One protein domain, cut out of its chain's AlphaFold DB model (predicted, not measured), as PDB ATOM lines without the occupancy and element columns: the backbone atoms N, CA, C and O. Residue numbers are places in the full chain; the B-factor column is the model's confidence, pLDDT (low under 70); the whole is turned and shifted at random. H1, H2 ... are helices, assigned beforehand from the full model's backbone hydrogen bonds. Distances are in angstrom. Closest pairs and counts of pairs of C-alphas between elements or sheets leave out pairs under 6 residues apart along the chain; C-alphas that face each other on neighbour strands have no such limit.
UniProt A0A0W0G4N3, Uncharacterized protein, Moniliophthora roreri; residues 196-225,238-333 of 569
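This is residues 196 to 225 and 238 to 333 of the 569 residues of an uncharacterized protein of Moniliophthora roreri (UniProt A0A0W0G4N3). Three long helices, H3, H4 and H5, run back and forth as two helical hairpins in a row along the chain, their centres making a triangle rather than a flat layer. The short helices H1 and H2 pack on the side of H3 away from H4, and the last helix, H6, crosses H5 at the other end of the domain. The printed part has 126 residues with six named helices, H1 to H6 in that order, and no named strand; the class is all helix. It is compact and rounded, with a radius of gyration of the C-alphas of 14.2 A and spans of 38 by 30 by 26 A.

Start at H1, residues 196 to 202, and go on to H2, residues 209 to 215; the two are only just apart, at 8.2 A. Both touch the hub H3, residues 251 to 268. H1 touches H3 at residues 265 to 268 of H3 alone, closest at the C-alphas of Ile 201 and Thr 265, 6.7 A, with a steep tilt of 69 degrees, only just short of about perpendicular. H2 touches residues 253 to 261 alone, closest at the C-alphas of Leu 213 and Gly 257, 5.4 A, with a steep tilt of 64 degrees. Look next at H4, residues 273 to 292, which forms a hairpin with H3: they run opposite ways at a shallow tilt of 10 degrees, and the C-alphas of Ile 262 and Ala 275 are closest, 5.1 A apart. H5, residues 294 to 310, forms a hairpin with H4 at a shallow tilt of 27 degrees, closest at the C-alphas of Ala 289 and Ala 297, 4.9 A. H6, residues 321 to 333, touches H5 at a steep tilt of 52 degrees, closest at the C-alphas of Tyr 300 and Leu 324, 6.0 A. The helix packing is part aligned, part crossed, with shallow and steep tilts both present. In the six helices every O i to N i+4 pair is within hydrogen-bond range.

Find C-alpha 196 at (42.140, -7.068, -35.281), where H1 begins. H3 starts at C-alpha 251, (34.676, -21.294, -55.429), and is 25.7 A long; H4 is 28.1 A, H5 24.2 A and H6 18.3 A. H6 ends at C-alpha 333, (16.151, -32.516, -44.800).

The C-alphas of Pro 270 and Val 333 are the two farthest apart, at 43.7 A. Residues 226 to 237 are not printed, and C-alphas 225 and 238 are 6.7 A apart across this cut. After it, residues 238 to 250 hold no named element. The links H3 to H4 and H4 to H5 are tight. The model's pLDDT is under 70 at residues 215 to 225, 238 to 240 and 331 to 333.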
ATOM      1  N   CYS A 196      43.277  -6.227 -35.653       72.50
ATOM      2  CA  CYS A 196      42.140  -7.068 -35.281       72.50
ATOM      3  C   CYS A 196      42.152  -8.472 -35.925       72.50
ATOM      4  O   CYS A 196      41.704  -9.435 -35.295       72.50
ATOM      5  N   ILE A 197      42.659  -8.609 -37.155       76.50
ATOM      6  CA  ILE A 197      42.805  -9.900 -37.845       76.50
ATOM      7  C   ILE A 197      44.059 -10.610 -37.347       76.50
ATOM      8  O   ILE A 197      43.997 -11.806 -37.059       76.50
ATOM      9  N   ASP A 198      45.152  -9.876 -37.152       83.00
ATOM     10  CA  ASP A 198      46.397 -10.438 -36.634       83.00
ATOM     11  C   ASP A 198      46.185 -10.966 -35.191       83.00
ATOM     12  O   ASP A 198      46.541 -12.107 -34.888       83.00
ATOM     13  N   ASP A 199      45.454 -10.228 -34.339       80.75
ATOM     14  CA  ASP A 199      44.976 -10.688 -33.020       80.75
ATOM     15  C   ASP A 199      44.095 -11.945 -33.099       80.75
ATOM     16  O   ASP A 199      44.188 -12.843 -32.256       80.75
ATOM     17  N   ALA A 200      43.216 -12.024 -34.100       83.31
ATOM     18  CA  ALA A 200      42.332 -13.167 -34.286       83.31
ATOM     19  C   ALA A 200      43.084 -14.420 -34.754       83.31
ATOM     20  O   ALA A 200      42.787 -15.516 -34.268       83.31
ATOM     21  N   ILE A 201      44.088 -14.267 -35.623       86.81
ATOM     22  CA  ILE A 201      44.984 -15.356 -36.022       86.81
ATOM     23  C   ILE A 201      45.782 -15.827 -34.805       86.81
ATOM     24  O   ILE A 201      45.764 -17.028 -34.522       86.81
ATOM     25  N   LEU A 202      46.403 -14.919 -34.046       85.62
ATOM     26  CA  LEU A 202      47.190 -15.253 -32.850       85.62
ATOM     27  C   LEU A 202      46.356 -15.950 -31.760       85.62
ATOM     28  O   LEU A 202      46.830 -16.903 -31.146       85.62
ATOM     29  N   LYS A 203      45.096 -15.544 -31.557       85.00
ATOM     30  CA  LYS A 203      44.170 -16.148 -30.573       85.00
ATOM     31  C   LYS A 203      43.373 -17.349 -31.100       85.00
ATOM     32  O   LYS A 203      42.394 -17.745 -30.475       85.00
ATOM     33  N   ASN A 204      43.756 -17.916 -32.246       84.12
ATOM     34  CA  ASN A 204      43.090 -19.054 -32.894       84.12
ATOM     35  C   ASN A 204      41.571 -18.875 -33.144       84.12
ATOM     36  O   ASN A 204      40.837 -19.854 -33.235       84.12
ATOM     37  N   LYS A 205      41.076 -17.640 -33.273       86.69
ATOM     38  CA  LYS A 205      39.641 -17.379 -33.472       86.69
ATOM     39  C   LYS A 205      39.187 -17.820 -34.868       86.69
ATOM     40  O   LYS A 205      39.968 -17.818 -35.822       86.69
ATOM     41  N   TYR A 206      37.892 -18.108 -35.010       87.69
ATOM     42  CA  TYR A 206      37.264 -18.245 -36.323       87.69
ATOM     43  C   TYR A 206      37.291 -16.903 -37.065       87.69
ATOM     44  O   TYR A 206      36.819 -15.896 -36.537       87.69
ATOM     45  N   ILE A 207      37.788 -16.899 -38.304       88.56
ATOM     46  CA  ILE A 207      37.757 -15.726 -39.190       88.56
ATOM     47  C   ILE A 207      36.970 -16.089 -40.457       88.56
ATOM     48  O   ILE A 207      37.331 -17.067 -41.124       88.56
ATOM     49  N   PRO A 208      35.904 -15.351 -40.813       89.31
ATOM     50  CA  PRO A 208      35.175 -15.590 -42.048       89.31
ATOM     51  C   PRO A 208      36.032 -15.314 -43.282       89.31
ATOM     52  O   PRO A 208      36.794 -14.349 -43.330       89.31
ATOM     53  N   ILE A 209      35.879 -16.134 -44.322       88.69
ATOM     54  CA  ILE A 209      36.612 -15.933 -45.584       88.69
ATOM     55  C   ILE A 209      36.261 -14.600 -46.281       88.69
ATOM     56  O   ILE A 209      37.184 -13.961 -46.786       88.69
ATOM     57  N   PRO A 210      35.010 -14.087 -46.235       86.00
ATOM     58  CA  PRO A 210      34.707 -12.724 -46.682       86.00
ATOM     59  C   PRO A 210      35.523 -11.628 -45.973       86.00
ATOM     60  O   PRO A 210      35.859 -10.630 -46.600       86.00
ATOM     61  N   THR A 211      35.882 -11.811 -44.696       83.69
ATOM     62  CA  THR A 211      36.679 -10.844 -43.917       83.69
ATOM     63  C   THR A 211      38.135 -10.804 -44.386       83.69
ATOM     64  O   THR A 211      38.691  -9.725 -44.570       83.69
ATOM     65  N   ILE A 212      38.735 -11.967 -44.666       83.31
ATOM     66  CA  ILE A 212      40.089 -12.055 -45.244       83.31
ATOM     67  C   ILE A 212      40.123 -11.442 -46.656       83.31
ATOM     68  O   ILE A 212      41.035 -10.689 -46.982       83.31
ATOM     69  N   LEU A 213      39.089 -11.692 -47.468       81.44
ATOM     70  CA  LEU A 213      38.944 -11.104 -48.807       81.44
ATOM     71  C   LEU A 213      38.674  -9.588 -48.809       81.44
ATOM     72  O   LEU A 213      38.814  -8.963 -49.858       81.44
ATOM     73  N   ALA A 214      38.260  -8.998 -47.682       72.56
ATOM     74  CA  ALA A 214      38.123  -7.548 -47.541       72.56
ATOM     75  C   ALA A 214      39.478  -6.883 -47.245       72.56
ATOM     76  O   ALA A 214      39.788  -5.848 -47.835       72.56
ATOM     77  N   LEU A 215      40.300  -7.514 -46.398       66.31
ATOM     78  CA  LEU A 215      41.650  -7.050 -46.060       66.31
ATOM     79  C   LEU A 215      42.556  -6.972 -47.300       66.31
ATOM     80  O   LEU A 215      43.178  -5.947 -47.561       66.31
ATOM     81  N   ASP A 216      42.542  -8.030 -48.116       62.22
ATOM     82  CA  ASP A 216      43.286  -8.155 -49.382       62.22
ATOM     83  C   ASP A 216      42.939  -7.048 -50.406       62.22
ATOM     84  O   ASP A 216      43.731  -6.718 -51.285       62.22
ATOM     85  N   ARG A 217      41.762  -6.421 -50.264       63.47
ATOM     86  CA  ARG A 217      41.277  -5.312 -51.109       63.47
ATOM     87  C   ARG A 217      41.593  -3.923 -50.545       63.47
ATOM     88  O   ARG A 217      41.120  -2.933 -51.095       63.47
ATOM     89  N   GLY A 218      42.337  -3.831 -49.441       53.41
ATOM     90  CA  GLY A 218      42.637  -2.561 -48.773       53.41
ATOM     91  C   GLY A 218      41.440  -1.910 -48.078       53.41
ATOM     92  O   GLY A 218      41.520  -0.744 -47.698       53.41
ATOM     93  N   HIS A 219      40.332  -2.636 -47.891       53.81
ATOM     94  CA  HIS A 219      39.236  -2.164 -47.050       53.81
ATOM     95  C   HIS A 219      39.606  -2.371 -45.576       53.81
ATOM     96  O   HIS A 219      40.162  -3.408 -45.204       53.81
ATOM     97  N   SER A 220      39.217  -1.436 -44.708       50.44
ATOM     98  CA  SER A 220      39.311  -1.630 -43.260       50.44
ATOM     99  C   SER A 220      38.357  -2.744 -42.823       50.44
ATOM    100  O   SER A 220      37.161  -2.530 -42.623       50.44
ATOM    101  N   ALA A 221      38.884  -3.957 -42.652       49.78
ATOM    102  CA  ALA A 221      38.099  -5.133 -42.272       49.78
ATOM    103  C   ALA A 221      37.389  -4.998 -40.904       49.78
ATOM    104  O   ALA A 221      36.525  -5.813 -40.590       49.78
ATOM    105  N   CYS A 222      37.739  -3.966 -40.126       48.38
ATOM    106  CA  CYS A 222      37.231  -3.675 -38.787       48.38
ATOM    107  C   CYS A 222      36.625  -2.257 -38.653       48.38
ATOM    108  O   CYS A 222      36.461  -1.761 -37.538       48.38
ATOM    109  N   GLU A 223      36.245  -1.601 -39.758       43.25
ATOM    110  CA  GLU A 223      35.438  -0.364 -39.704       43.25
ATOM    111  C   GLU A 223      34.039  -0.611 -39.110       43.25
ATOM    112  O   GLU A 223      33.557   0.189 -38.309       43.25
ATOM    113  N   ASP A 224      33.449  -1.774 -39.404       43.78
ATOM    114  CA  ASP A 224      32.177  -2.257 -38.841       43.78
ATOM    115  C   ASP A 224      32.283  -2.661 -37.347       43.78
ATOM    116  O   ASP A 224      31.260  -2.764 -36.662       43.78
ATOM    117  N   ASP A 225      33.502  -2.904 -36.837       43.31
ATOM    118  CA  ASP A 225      33.775  -3.559 -35.539       43.31
ATOM    119  C   ASP A 225      33.986  -2.583 -34.362       43.31
ATOM    120  O   ASP A 225      34.123  -3.011 -33.213       43.31
ATOM    121  N   SER A 238      32.316  -6.580 -28.147       50.50
ATOM    122  CA  SER A 238      32.729  -6.305 -29.523       50.50
ATOM    123  C   SER A 238      31.930  -7.189 -30.481       50.50
ATOM    124  O   SER A 238      31.675  -8.367 -30.192       50.50
ATOM    125  N   LYS A 239      31.547  -6.623 -31.623       51.56
ATOM    126  CA  LYS A 239      30.925  -7.352 -32.728       51.56
ATOM    127  C   LYS A 239      31.837  -8.512 -33.159       51.56
ATOM    128  O   LYS A 239      33.050  -8.493 -32.944       51.56
ATOM    129  N   SER A 240      31.243  -9.573 -33.692       58.97
ATOM    130  CA  SER A 240      31.983 -10.674 -34.314       58.97
ATOM    131  C   SER A 240      32.009 -10.466 -35.822       58.97
ATOM    132  O   SER A 240      30.959 -10.142 -36.380       58.97
ATOM    133  N   PHE A 241      33.151 -10.747 -36.457       72.19
ATOM    134  CA  PHE A 241      33.356 -10.629 -37.902       72.19
ATOM    135  C   PHE A 241      32.133 -11.044 -38.740       72.19
ATOM    136  O   PHE A 241      31.537 -12.108 -38.538       72.19
ATOM    137  N   SER A 242      31.785 -10.207 -39.716       72.00
ATOM    138  CA  SER A 242      30.617 -10.398 -40.578       72.00
ATOM    139  C   SER A 242      30.671 -11.720 -41.355       72.00
ATOM    140  O   SER A 242      31.522 -11.924 -42.219       72.00
ATOM    141  N   ARG A 243      29.699 -12.604 -41.100       76.00
ATOM    142  CA  ARG A 243      29.519 -13.885 -41.817       76.00
ATOM    143  C   ARG A 243      28.640 -13.767 -43.073       76.00
ATOM    144  O   ARG A 243      28.211 -14.780 -43.629       76.00
ATOM    145  N   LYS A 244      28.328 -12.540 -43.516       71.19
ATOM    146  CA  LYS A 244      27.525 -12.297 -44.728       71.19
ATOM    147  C   LYS A 244      28.187 -12.982 -45.929       71.19
ATOM    148  O   LYS A 244      29.391 -12.866 -46.125       71.19
ATOM    149  N   ASN A 245      27.384 -13.678 -46.728       73.19
ATOM    150  CA  ASN A 245      27.788 -14.374 -47.953       73.19
ATOM    151  C   ASN A 245      28.856 -15.482 -47.795       73.19
ATOM    152  O   ASN A 245      29.374 -15.967 -48.796       73.19
ATOM    153  N   GLU A 246      29.163 -15.949 -46.576       77.75
ATOM    154  CA  GLU A 246      30.204 -16.972 -46.356       77.75
ATOM    155  C   GLU A 246      29.903 -18.311 -47.068       77.75
ATOM    156  O   GLU A 246      30.820 -18.976 -47.544       77.75
ATOM    157  N   CYS A 247      28.620 -18.665 -47.221       79.06
ATOM    158  CA  CYS A 247      28.156 -19.832 -47.986       79.06
ATOM    159  C   CYS A 247      27.837 -19.538 -49.467       79.06
ATOM    160  O   CYS A 247      27.340 -20.427 -50.151       79.06
ATOM    161  N   SER A 248      28.043 -18.312 -49.960       76.38
ATOM    162  CA  SER A 248      27.679 -17.894 -51.328       76.38
ATOM    163  C   SER A 248      28.811 -17.185 -52.083       76.38
ATOM    164  O   SER A 248      28.580 -16.559 -53.116       76.38
ATOM    165  N   LEU A 249      30.052 -17.320 -51.605       82.00
ATOM    166  CA  LEU A 249      31.246 -16.973 -52.378       82.00
ATOM    167  C   LEU A 249      31.342 -17.836 -53.656       82.00
ATOM    168  O   LEU A 249      30.970 -19.012 -53.631       82.00
ATOM    169  N   PRO A 250      31.921 -17.331 -54.758       86.19
ATOM    170  CA  PRO A 250      32.421 -18.176 -55.841       86.19
ATOM    171  C   PRO A 250      33.561 -19.085 -55.354       86.19
ATOM    172  O   PRO A 250      34.383 -18.651 -54.544       86.19
ATOM    173  N   PHE A 251      33.665 -20.315 -55.879       83.94
ATOM    174  CA  PHE A 251      34.676 -21.294 -55.429       83.94
ATOM    175  C   PHE A 251      36.109 -20.752 -55.506       83.94
ATOM    176  O   PHE A 251      36.890 -20.918 -54.572       83.94
ATOM    177  N   HIS A 252      36.436 -20.046 -56.592       84.06
ATOM    178  CA  HIS A 252      37.737 -19.405 -56.757       84.06
ATOM    179  C   HIS A 252      37.988 -18.323 -55.694       84.06
ATOM    180  O   HIS A 252      39.063 -18.292 -55.110       84.06
ATOM    181  N   SER A 253      36.993 -17.493 -55.360       84.88
ATOM    182  CA  SER A 253      37.124 -16.482 -54.300       84.88
ATOM    183  C   SER A 253      37.310 -17.115 -52.919       84.88
ATOM    184  O   SER A 253      38.144 -16.647 -52.148       84.88
ATOM    185  N   TRP A 254      36.585 -18.198 -52.613       89.94
ATOM    186  CA  TRP A 254      36.804 -18.972 -51.388       89.94
ATOM    187  C   TRP A 254      38.226 -19.551 -51.331       89.94
ATOM    188  O   TRP A 254      38.895 -19.412 -50.310       89.94
ATOM    189  N   LEU A 255      38.709 -20.136 -52.433       88.62
ATOM    190  CA  LEU A 255      40.056 -20.699 -52.535       88.62
ATOM    191  C   LEU A 255      41.137 -19.622 -52.352       88.62
ATOM    192  O   LEU A 255      42.067 -19.822 -51.575       88.62
ATOM    193  N   THR A 256      40.985 -18.461 -52.996       86.69
ATOM    194  CA  THR A 256      41.875 -17.305 -52.815       86.69
ATOM    195  C   THR A 256      41.896 -16.856 -51.356       86.69
ATOM    196  O   THR A 256      42.962 -16.819 -50.759       86.69
ATOM    197  N   GLY A 257      40.737 -16.621 -50.731       88.69
ATOM    198  CA  GLY A 257      40.678 -16.179 -49.332       88.69
ATOM    199  C   GLY A 257      41.189 -17.220 -48.324       88.69
ATOM    200  O   GLY A 257      41.758 -16.852 -47.297       88.69
ATOM    201  N   MET A 258      41.054 -18.518 -48.620       91.38
ATOM    202  CA  MET A 258      41.706 -19.585 -47.851       91.38
ATOM    203  C   MET A 258      43.234 -19.553 -48.010       91.38
ATOM    204  O   MET A 258      43.941 -19.691 -47.013       91.38
ATOM    205  N   ASN A 259      43.750 -19.331 -49.221       89.56
ATOM    206  CA  ASN A 259      45.189 -19.217 -49.479       89.56
ATOM    207  C   ASN A 259      45.792 -17.960 -48.830       89.56
ATOM    208  O   ASN A 259      46.841 -18.055 -48.196       89.56
ATOM    209  N   THR A 260      45.105 -16.815 -48.892       87.88
ATOM    210  CA  THR A 260      45.484 -15.586 -48.175       87.88
ATOM    211  C   THR A 260      45.514 -15.831 -46.661       87.88
ATOM    212  O   THR A 260      46.495 -15.491 -46.004       87.88
ATOM    213  N   LEU A 261      44.512 -16.518 -46.094       89.50
ATOM    214  CA  LEU A 261      44.523 -16.901 -44.675       89.50
ATOM    215  C   LEU A 261      45.689 -17.837 -44.324       89.50
ATOM    216  O   LEU A 261      46.307 -17.659 -43.274       89.50
ATOM    217  N   ILE A 262      45.998 -18.825 -45.170       89.88
ATOM    218  CA  ILE A 262      47.164 -19.705 -44.994       89.88
ATOM    219  C   ILE A 262      48.440 -18.861 -44.953       89.88
ATOM    220  O   ILE A 262      49.210 -19.011 -44.010       89.88
ATOM    221  N   TRP A 263      48.623 -17.938 -45.900       87.75
ATOM    222  CA  TRP A 263      49.797 -17.066 -45.975       87.75
ATOM    223  C   TRP A 263      49.949 -16.163 -44.736       87.75
ATOM    224  O   TRP A 263      50.984 -16.215 -44.076       87.75
ATOM    225  N   HIS A 264      48.901 -15.439 -44.313       85.38
ATOM    226  CA  HIS A 264      48.950 -14.663 -43.060       85.38
ATOM    227  C   HIS A 264      49.227 -15.557 -41.833       85.38
ATOM    228  O   HIS A 264      49.931 -15.154 -40.909       85.38
ATOM    229  N   THR A 265      48.732 -16.800 -41.828       88.31
ATOM    230  CA  THR A 265      49.014 -17.783 -40.764       88.31
ATOM    231  C   THR A 265      50.473 -18.272 -40.784       88.31
ATOM    232  O   THR A 265      50.966 -18.704 -39.745       88.31
ATOM    233  N   GLN A 266      51.175 -18.206 -41.925       89.12
ATOM    234  CA  GLN A 266      52.612 -18.502 -42.035       89.12
ATOM    235  C   GLN A 266      53.478 -17.329 -41.557       89.12
ATOM    236  O   GLN A 266      54.454 -17.563 -40.852       89.12
ATOM    237  N   GLU A 267      53.114 -16.089 -41.894       85.81
ATOM    238  CA  GLU A 267      53.875 -14.891 -41.501       85.81
ATOM    239  C   GLU A 267      53.750 -14.562 -40.000       85.81
ATOM    240  O   GLU A 267      54.708 -14.092 -39.387       85.81
ATOM    241  N   LEU A 268      52.581 -14.805 -39.389       85.38
ATOM    242  CA  LEU A 268      52.296 -14.416 -37.997       85.38
ATOM    243  C   LEU A 268      52.680 -15.461 -36.937       85.38
ATOM    244  O   LEU A 268      52.756 -15.120 -35.756       85.38
ATOM    245  N   LEU A 269      52.877 -16.733 -37.307       85.06
ATOM    246  CA  LEU A 269      53.136 -17.814 -36.348       85.06
ATOM    247  C   LEU A 269      54.529 -18.427 -36.542       85.06
ATOM    248  O   LEU A 269      54.849 -18.872 -37.640       85.06
ATOM    249  N   PRO A 270      55.324 -18.609 -35.468       78.62
ATOM    250  CA  PRO A 270      56.682 -19.153 -35.561       78.62
ATOM    251  C   PRO A 270      56.742 -20.649 -35.926       78.62
ATOM    252  O   PRO A 270      57.825 -21.229 -35.951       78.62
ATOM    253  N   THR A 271      55.603 -21.308 -36.182       84.81
ATOM    254  CA  THR A 271      55.565 -22.699 -36.655       84.81
ATOM    255  C   THR A 271      54.526 -22.881 -37.761       84.81
ATOM    256  O   THR A 271      53.338 -22.610 -37.586       84.81
ATOM    257  N   PHE A 272      54.953 -23.453 -38.889       84.44
ATOM    258  CA  PHE A 272      54.094 -23.709 -40.053       84.44
ATOM    259  C   PHE A 272      53.001 -24.773 -39.818       84.44
ATOM    260  O   PHE A 272      52.162 -24.991 -40.686       84.44
ATOM    261  N   SER A 273      52.970 -25.426 -38.648       84.06
ATOM    262  CA  SER A 273      52.040 -26.514 -38.297       84.06
ATOM    263  C   SER A 273      50.571 -26.173 -38.589       84.06
ATOM    264  O   SER A 273      49.871 -26.949 -39.240       84.06
ATOM    265  N   ARG A 274      50.104 -24.988 -38.170       86.12
ATOM    266  CA  ARG A 274      48.704 -24.564 -38.346       86.12
ATOM    267  C   ARG A 274      48.376 -24.189 -39.794       86.12
ATOM    268  O   ARG A 274      47.325 -24.578 -40.297       86.12
ATOM    269  N   ALA A 275      49.292 -23.505 -40.479       87.62
ATOM    270  CA  ALA A 275      49.153 -23.185 -41.898       87.62
ATOM    271  C   ALA A 275      49.129 -24.447 -42.778       87.62
ATOM    272  O   ALA A 275      48.303 -24.556 -43.678       87.62
ATOM    273  N   ASN A 276      49.969 -25.439 -42.470       88.44
ATOM    274  CA  ASN A 276      50.013 -26.708 -43.196       88.44
ATOM    275  C   ASN A 276      48.711 -27.509 -43.018       88.44
ATOM    276  O   ASN A 276      48.197 -28.045 -43.995       88.44
ATOM    277  N   ARG A 277      48.124 -27.532 -41.810       87.88
ATOM    278  CA  ARG A 277      46.798 -28.141 -41.574       87.88
ATOM    279  C   ARG A 277      45.692 -27.438 -42.366       87.88
ATOM    280  O   ARG A 277      44.862 -28.114 -42.966       87.88
ATOM    281  N   LEU A 278      45.704 -26.101 -42.422       91.50
ATOM    282  CA  LEU A 278      44.782 -25.326 -43.265       91.50
ATOM    283  C   LEU A 278      44.964 -25.646 -44.759       91.50
ATOM    284  O   LEU A 278      43.968 -25.804 -45.460       91.50
ATOM    285  N   ALA A 279      46.201 -25.804 -45.240       89.94
ATOM    286  CA  ALA A 279      46.482 -26.185 -46.625       89.94
ATOM    287  C   ALA A 279      45.974 -27.600 -46.965       89.94
ATOM    288  O   ALA A 279      45.329 -27.785 -47.997       89.94
ATOM    289  N   SER A 280      46.174 -28.588 -46.083       90.19
ATOM    290  CA  SER A 280      45.582 -29.926 -46.241       90.19
ATOM    291  C   SER A 280      44.048 -29.878 -46.254       90.19
ATOM    292  O   SER A 280      43.420 -30.454 -47.142       90.19
ATOM    293  N   HIS A 281      43.439 -29.108 -45.346       94.25
ATOM    294  CA  HIS A 281      41.987 -28.898 -45.296       94.25
ATOM    295  C   HIS A 281      41.423 -28.263 -46.582       94.25
ATOM    296  O   HIS A 281      40.349 -28.657 -47.035       94.25
ATOM    297  N   VAL A 282      42.149 -27.339 -47.230       93.56
ATOM    298  CA  VAL A 282      41.760 -26.787 -48.547       93.56
ATOM    299  C   VAL A 282      41.672 -27.882 -49.611       93.56
ATOM    300  O   VAL A 282      40.717 -27.888 -50.390       93.56
ATOM    301  N   VAL A 283      42.611 -28.834 -49.632       91.94
ATOM    302  CA  VAL A 283      42.573 -29.976 -50.565       91.94
ATOM    303  C   VAL A 283      41.367 -30.876 -50.273       91.94
ATOM    304  O   VAL A 283      40.625 -31.217 -51.194       91.94
ATOM    305  N   VAL A 284      41.109 -31.193 -48.998       92.69
ATOM    306  CA  VAL A 284      39.947 -31.995 -48.571       92.69
ATOM    307  C   VAL A 284      38.628 -31.323 -48.970       92.69
ATOM    308  O   VAL A 284      37.795 -31.939 -49.636       92.69
ATOM    309  N   ALA A 285      38.441 -30.044 -48.635       92.31
ATOM    310  CA  ALA A 285      37.236 -29.291 -48.975       92.31
ATOM    311  C   ALA A 285      37.057 -29.109 -50.498       92.31
ATOM    312  O   ALA A 285      35.929 -29.153 -50.987       92.31
ATOM    313  N   SER A 286      38.149 -28.999 -51.264       90.69
ATOM    314  CA  SER A 286      38.105 -28.990 -52.735       90.69
ATOM    315  C   SER A 286      37.639 -30.335 -53.310       90.69
ATOM    316  O   SER A 286      36.809 -30.361 -54.218       90.69
ATOM    317  N   GLY A 287      38.098 -31.458 -52.747       88.44
ATOM    318  CA  GLY A 287      37.614 -32.797 -53.107       88.44
ATOM    319  C   GLY A 287      36.134 -33.010 -52.766       88.44
ATOM    320  O   GLY A 287      35.394 -33.614 -53.546       88.44
ATOM    321  N   ILE A 288      35.658 -32.450 -51.647       90.81
ATOM    322  CA  ILE A 288      34.228 -32.438 -51.297       90.81
ATOM    323  C   ILE A 288      33.431 -31.585 -52.295       90.81
ATOM    324  O   ILE A 288      32.369 -32.016 -52.732       90.81
ATOM    325  N   ALA A 289      33.946 -30.429 -52.730       90.50
ATOM    326  CA  ALA A 289      33.258 -29.580 -53.709       90.50
ATOM    327  C   ALA A 289      33.047 -30.294 -55.056       90.50
ATOM    328  O   ALA A 289      31.982 -30.157 -55.656       90.50
ATOM    329  N   GLN A 290      34.022 -31.100 -55.489       86.38
ATOM    330  CA  GLN A 290      33.940 -31.909 -56.711       86.38
ATOM    331  C   GLN A 290      32.978 -33.106 -56.593       86.38
ATOM    332  O   GLN A 290      32.344 -33.472 -57.577       86.38
ATOM    333  N   SER A 291      32.873 -33.725 -55.412       87.00
ATOM    334  CA  SER A 291      32.147 -34.995 -55.217       87.00
ATOM    335  C   SER A 291      30.738 -34.848 -54.627       87.00
ATOM    336  O   SER A 291      29.864 -35.655 -54.927       87.00
ATOM    337  N   HIS A 292      30.512 -33.827 -53.798       85.62
ATOM    338  CA  HIS A 292      29.259 -33.572 -53.077       85.62
ATOM    339  C   HIS A 292      28.663 -32.184 -53.385       85.62
ATOM    340  O   HIS A 292      27.579 -31.851 -52.906       85.62
ATOM    341  N   GLY A 293      29.347 -31.371 -54.193       86.31
ATOM    342  CA  GLY A 293      28.911 -30.027 -54.561       86.31
ATOM    343  C   GLY A 293      29.341 -28.937 -53.573       86.31
ATOM    344  O   GLY A 293      29.625 -29.167 -52.393       86.31
ATOM    345  N   ILE A 294      29.378 -27.708 -54.087       85.06
ATOM    346  CA  ILE A 294      29.950 -26.536 -53.412       85.06
ATOM    347  C   ILE A 294      29.244 -26.184 -52.089       85.06
ATOM    348  O   ILE A 294      29.908 -25.877 -51.101       85.06
ATOM    349  N   ASP A 295      27.915 -26.326 -52.017       86.56
ATOM    350  CA  ASP A 295      27.127 -26.024 -50.812       86.56
ATOM    351  C   ASP A 295      27.461 -26.934 -49.624       86.56
ATOM    352  O   ASP A 295      27.349 -26.521 -48.466       86.56
ATOM    353  N   ILE A 296      27.823 -28.191 -49.900       87.56
ATOM    354  CA  ILE A 296      28.233 -29.165 -48.885       87.56
ATOM    355  C   ILE A 296      29.685 -28.892 -48.485       87.56
ATOM    356  O   ILE A 296      29.986 -28.855 -47.292       87.56
ATOM    357  N   ALA A 297      30.557 -28.580 -49.449       90.06
ATOM    358  CA  ALA A 297      31.940 -28.187 -49.184       90.06
ATOM    359  C   ALA A 297      32.057 -26.927 -48.311       90.06
ATOM    360  O   ALA A 297      32.862 -26.910 -47.382       90.06
ATOM    361  N   TYR A 298      31.233 -25.900 -48.535       90.56
ATOM    362  CA  TYR A 298      31.240 -24.689 -47.708       90.56
ATOM    363  C   TYR A 298      30.767 -24.942 -46.281       90.56
ATOM    364  O   TYR A 298      31.445 -24.536 -45.339       90.56
ATOM    365  N   LYS A 299      29.662 -25.668 -46.096       89.50
ATOM    366  CA  LYS A 299      29.163 -26.027 -44.759       89.50
ATOM    367  C   LYS A 299      30.149 -26.936 -44.009       89.50
ATOM    368  O   LYS A 299      30.358 -26.736 -42.816       89.50
ATOM    369  N   TYR A 300      30.808 -27.868 -44.705       92.94
ATOM    370  CA  TYR A 300      31.909 -28.672 -44.163       92.94
ATOM    371  C   TYR A 300      33.104 -27.797 -43.759       92.94
ATOM    372  O   TYR A 300      33.565 -27.873 -42.624       92.94
ATOM    373  N   ASN A 301      33.572 -26.919 -44.656       93.19
ATOM    374  CA  ASN A 301      34.689 -26.005 -44.413       93.19
ATOM    375  C   ASN A 301      34.443 -25.097 -43.203       93.19
ATOM    376  O   ASN A 301      35.330 -24.931 -42.368       93.19
ATOM    377  N   ILE A 302      33.243 -24.525 -43.118       91.06
ATOM    378  CA  ILE A 302      32.804 -23.715 -41.987       91.06
ATOM    379  C   ILE A 302      32.865 -24.549 -40.707       91.06
ATOM    380  O   ILE A 302      33.570 -24.167 -39.777       91.06
ATOM    381  N   ARG A 303      32.199 -25.712 -40.668       88.69
ATOM    382  CA  ARG A 303      32.093 -26.504 -39.435       88.69
ATOM    383  C   ARG A 303      33.441 -27.041 -38.950       88.69
ATOM    384  O   ARG A 303      33.691 -27.026 -37.750       88.69
ATOM    385  N   GLN A 304      34.319 -27.446 -39.867       91.50
ATOM    386  CA  GLN A 304      35.699 -27.832 -39.555       91.50
ATOM    387  C   GLN A 304      36.489 -26.683 -38.918       91.50
ATOM    388  O   GLN A 304      37.142 -26.860 -37.892       91.50
ATOM    389  N   ARG A 305      36.412 -25.481 -39.506       92.50
ATOM    390  CA  ARG A 305      37.150 -24.303 -39.024       92.50
ATOM    391  C   ARG A 305      36.559 -23.711 -37.742       92.50
ATOM    392  O   ARG A 305      37.305 -23.101 -36.986       92.50
ATOM    393  N   GLU A 306      35.263 -23.895 -37.484       89.44
ATOM    394  CA  GLU A 306      34.629 -23.602 -36.188       89.44
ATOM    395  C   GLU A 306      35.183 -24.519 -35.095       89.44
ATOM    396  O   GLU A 306      35.726 -24.031 -34.111       89.44
ATOM    397  N   LEU A 307      35.146 -25.840 -35.305       85.56
ATOM    398  CA  LEU A 307      35.673 -26.811 -34.341       85.56
ATOM    399  C   LEU A 307      37.172 -26.612 -34.066       85.56
ATOM    400  O   LEU A 307      37.593 -26.700 -32.921       85.56
ATOM    401  N   ALA A 308      37.959 -26.254 -35.085       86.00
ATOM    402  CA  ALA A 308      39.379 -25.919 -34.935       86.00
ATOM    403  C   ALA A 308      39.657 -24.584 -34.223       86.00
ATOM    404  O   ALA A 308      40.805 -24.316 -33.863       86.00
ATOM    405  N   ALA A 309      38.648 -23.720 -34.074       86.25
ATOM    406  CA  ALA A 309      38.732 -22.491 -33.291       86.25
ATOM    407  C   ALA A 309      38.290 -22.726 -31.836       86.25
ATOM    408  O   ALA A 309      38.929 -22.204 -30.923       86.25
ATOM    409  N   ASP A 310      37.240 -23.534 -31.645       80.88
ATOM    410  CA  ASP A 310      36.670 -23.890 -30.342       80.88
ATOM    411  C   ASP A 310      37.536 -24.907 -29.560       80.88
ATOM    412  O   ASP A 310      37.600 -24.829 -28.333       80.88
ATOM    413  N   ASP A 311      38.224 -25.834 -30.243       82.50
ATOM    414  CA  ASP A 311      39.129 -26.832 -29.648       82.50
ATOM    415  C   ASP A 311      40.492 -26.873 -30.371       82.50
ATOM    416  O   ASP A 311      40.598 -27.167 -31.563       82.50
ATOM    417  N   HIS A 312      41.570 -26.621 -29.622       76.69
ATOM    418  CA  HIS A 312      42.950 -26.659 -30.120       76.69
ATOM    419  C   HIS A 312      43.471 -28.075 -30.434       76.69
ATOM    420  O   HIS A 312      44.515 -28.206 -31.077       76.69
ATOM    421  N   HIS A 313      42.789 -29.130 -29.978       78.50
ATOM    422  CA  HIS A 313      43.137 -30.520 -30.281       78.50
ATOM    423  C   HIS A 313      42.533 -31.021 -31.603       78.50
ATOM    424  O   HIS A 313      42.986 -32.045 -32.122       78.50
ATOM    425  N   HIS A 314      41.553 -30.308 -32.166       84.19
ATOM    426  CA  HIS A 314      40.834 -30.718 -33.374       84.19
ATOM    427  C   HIS A 314      41.701 -30.602 -34.641       84.19
ATOM    428  O   HIS A 314      42.271 -29.548 -34.933       84.19
ATOM    429  N   ASP A 315      41.816 -31.687 -35.416       84.62
ATOM    430  CA  ASP A 315      42.748 -31.777 -36.548       84.62
ATOM    431  C   ASP A 315      42.045 -31.773 -37.915       84.62
ATOM    432  O   ASP A 315      41.583 -32.798 -38.408       84.62
ATOM    433  N   ILE A 316      42.016 -30.604 -38.559       90.38
ATOM    434  CA  ILE A 316      41.322 -30.372 -39.839       90.38
ATOM    435  C   ILE A 316      42.017 -30.954 -41.078       90.38
ATOM    436  O   ILE A 316      41.490 -30.829 -42.180       90.38
ATOM    437  N   LYS A 317      43.224 -31.521 -40.947       86.94
ATOM    438  CA  LYS A 317      44.047 -31.903 -42.111       86.94
ATOM    439  C   LYS A 317      43.433 -33.033 -42.960       86.94
ATOM    440  O   LYS A 317      43.729 -33.113 -44.149       86.94
ATOM    441  N   ASP A 318      42.621 -33.891 -42.339       87.75
ATOM    442  CA  ASP A 318      42.061 -35.119 -42.913       87.75
ATOM    443  C   ASP A 318      40.545 -34.987 -43.177       87.75
ATOM    444  O   ASP A 318      39.883 -34.035 -42.755       87.75
ATOM    445  N   LEU A 319      39.967 -35.960 -43.888       90.81
ATOM    446  CA  LEU A 319      38.529 -36.008 -44.160       90.81
ATOM    447  C   LEU A 319      37.730 -36.514 -42.947       90.81
ATOM    448  O   LEU A 319      37.714 -37.711 -42.662       90.81
ATOM    449  N   ASP A 320      36.977 -35.622 -42.303       89.19
ATOM    450  CA  ASP A 320      35.983 -36.006 -41.297       89.19
ATOM    451  C   ASP A 320      34.676 -36.459 -41.972       89.19
ATOM    452  O   ASP A 320      33.826 -35.666 -42.394       89.19
ATOM    453  N   VAL A 321      34.510 -37.778 -42.061       86.12
ATOM    454  CA  VAL A 321      33.323 -38.414 -42.643       86.12
ATOM    455  C   VAL A 321      32.057 -38.141 -41.814       86.12
ATOM    456  O   VAL A 321      30.963 -38.112 -42.379       86.12
ATOM    457  N   MET A 322      32.161 -37.891 -40.504       84.44
ATOM    458  CA  MET A 322      31.007 -37.591 -39.646       84.44
ATOM    459  C   MET A 322      30.493 -36.168 -39.880       84.44
ATOM    460  O   MET A 322      29.288 -35.989 -40.065       84.44
ATOM    461  N   ILE A 323      31.381 -35.171 -39.971       86.81
ATOM    462  CA  ILE A 323      31.006 -33.795 -40.336       86.81
ATOM    463  C   ILE A 323      30.428 -33.765 -41.757       86.81
ATOM    464  O   ILE A 323      29.375 -33.161 -41.970       86.81
ATOM    465  N   LEU A 324      31.053 -34.456 -42.721       88.56
ATOM    466  CA  LEU A 324      30.530 -34.547 -44.089       88.56
ATOM    467  C   LEU A 324      29.133 -35.193 -44.128       88.56
ATOM    468  O   LEU A 324      28.235 -34.676 -44.800       88.56
ATOM    469  N   THR A 325      28.916 -36.273 -43.370       82.00
ATOM    470  CA  THR A 325      27.607 -36.943 -43.265       82.00
ATOM    471  C   THR A 325      26.559 -36.011 -42.653       82.00
ATOM    472  O   THR A 325      25.498 -35.815 -43.243       82.00
ATOM    473  N   LEU A 326      26.868 -35.361 -41.526       84.56
ATOM    474  CA  LEU A 326      25.978 -34.427 -40.827       84.56
ATOM    475  C   LEU A 326      25.540 -33.250 -41.719       84.56
ATOM    476  O   LEU A 326      24.355 -32.900 -41.785       84.56
ATOM    477  N   VAL A 327      26.495 -32.651 -42.434       87.56
ATOM    478  CA  VAL A 327      26.256 -31.545 -43.371       87.56
ATOM    479  C   VAL A 327      25.412 -31.996 -44.569       87.56
ATOM    480  O   VAL A 327      24.483 -31.294 -44.975       87.56
ATOM    481  N   SER A 328      25.683 -33.185 -45.109       81.25
ATOM    482  CA  SER A 328      24.927 -33.741 -46.238       81.25
ATOM    483  C   SER A 328      23.480 -34.065 -45.843       81.25
ATOM    484  O   SER A 328      22.537 -33.676 -46.536       81.25
ATOM    485  N   SER A 329      23.271 -34.701 -44.684       76.88
ATOM    486  CA  SER A 329      21.937 -35.039 -44.175       76.88
ATOM    487  C   SER A 329      21.082 -33.800 -43.881       76.88
ATOM    488  O   SER A 329      19.902 -33.764 -44.233       76.88
ATOM    489  N   THR A 330      21.660 -32.749 -43.289       74.06
ATOM    490  CA  THR A 330      20.930 -31.496 -43.006       74.06
ATOM    491  C   THR A 330      20.552 -30.722 -44.276       74.06
ATOM    492  O   THR A 330      19.482 -30.101 -44.318       74.06
ATOM    493  N   ALA A 331      21.349 -30.821 -45.347       66.56
ATOM    494  CA  ALA A 331      20.971 -30.310 -46.665       66.56
ATOM    495  C   ALA A 331      19.752 -31.061 -47.245       66.56
ATOM    496  O   ALA A 331      18.782 -30.421 -47.661       66.56
ATOM    497  N   MET A 332      19.743 -32.400 -47.192       63.56
ATOM    498  CA  MET A 332      18.626 -33.220 -47.695       63.56
ATOM    499  C   MET A 332      17.306 -32.955 -46.950       63.56
ATOM    500  O   MET A 332      16.262 -32.784 -47.581       63.56
ATOM    501  N   VAL A 333      17.341 -32.842 -45.616       63.53
ATOM    502  CA  VAL A 333      16.151 -32.516 -44.800       63.53
ATOM    503  C   VAL A 333      15.577 -31.137 -45.150       63.53
ATOM    504  O   VAL A 333      14.357 -30.954 -45.147       63.53
TER     505      VAL A 333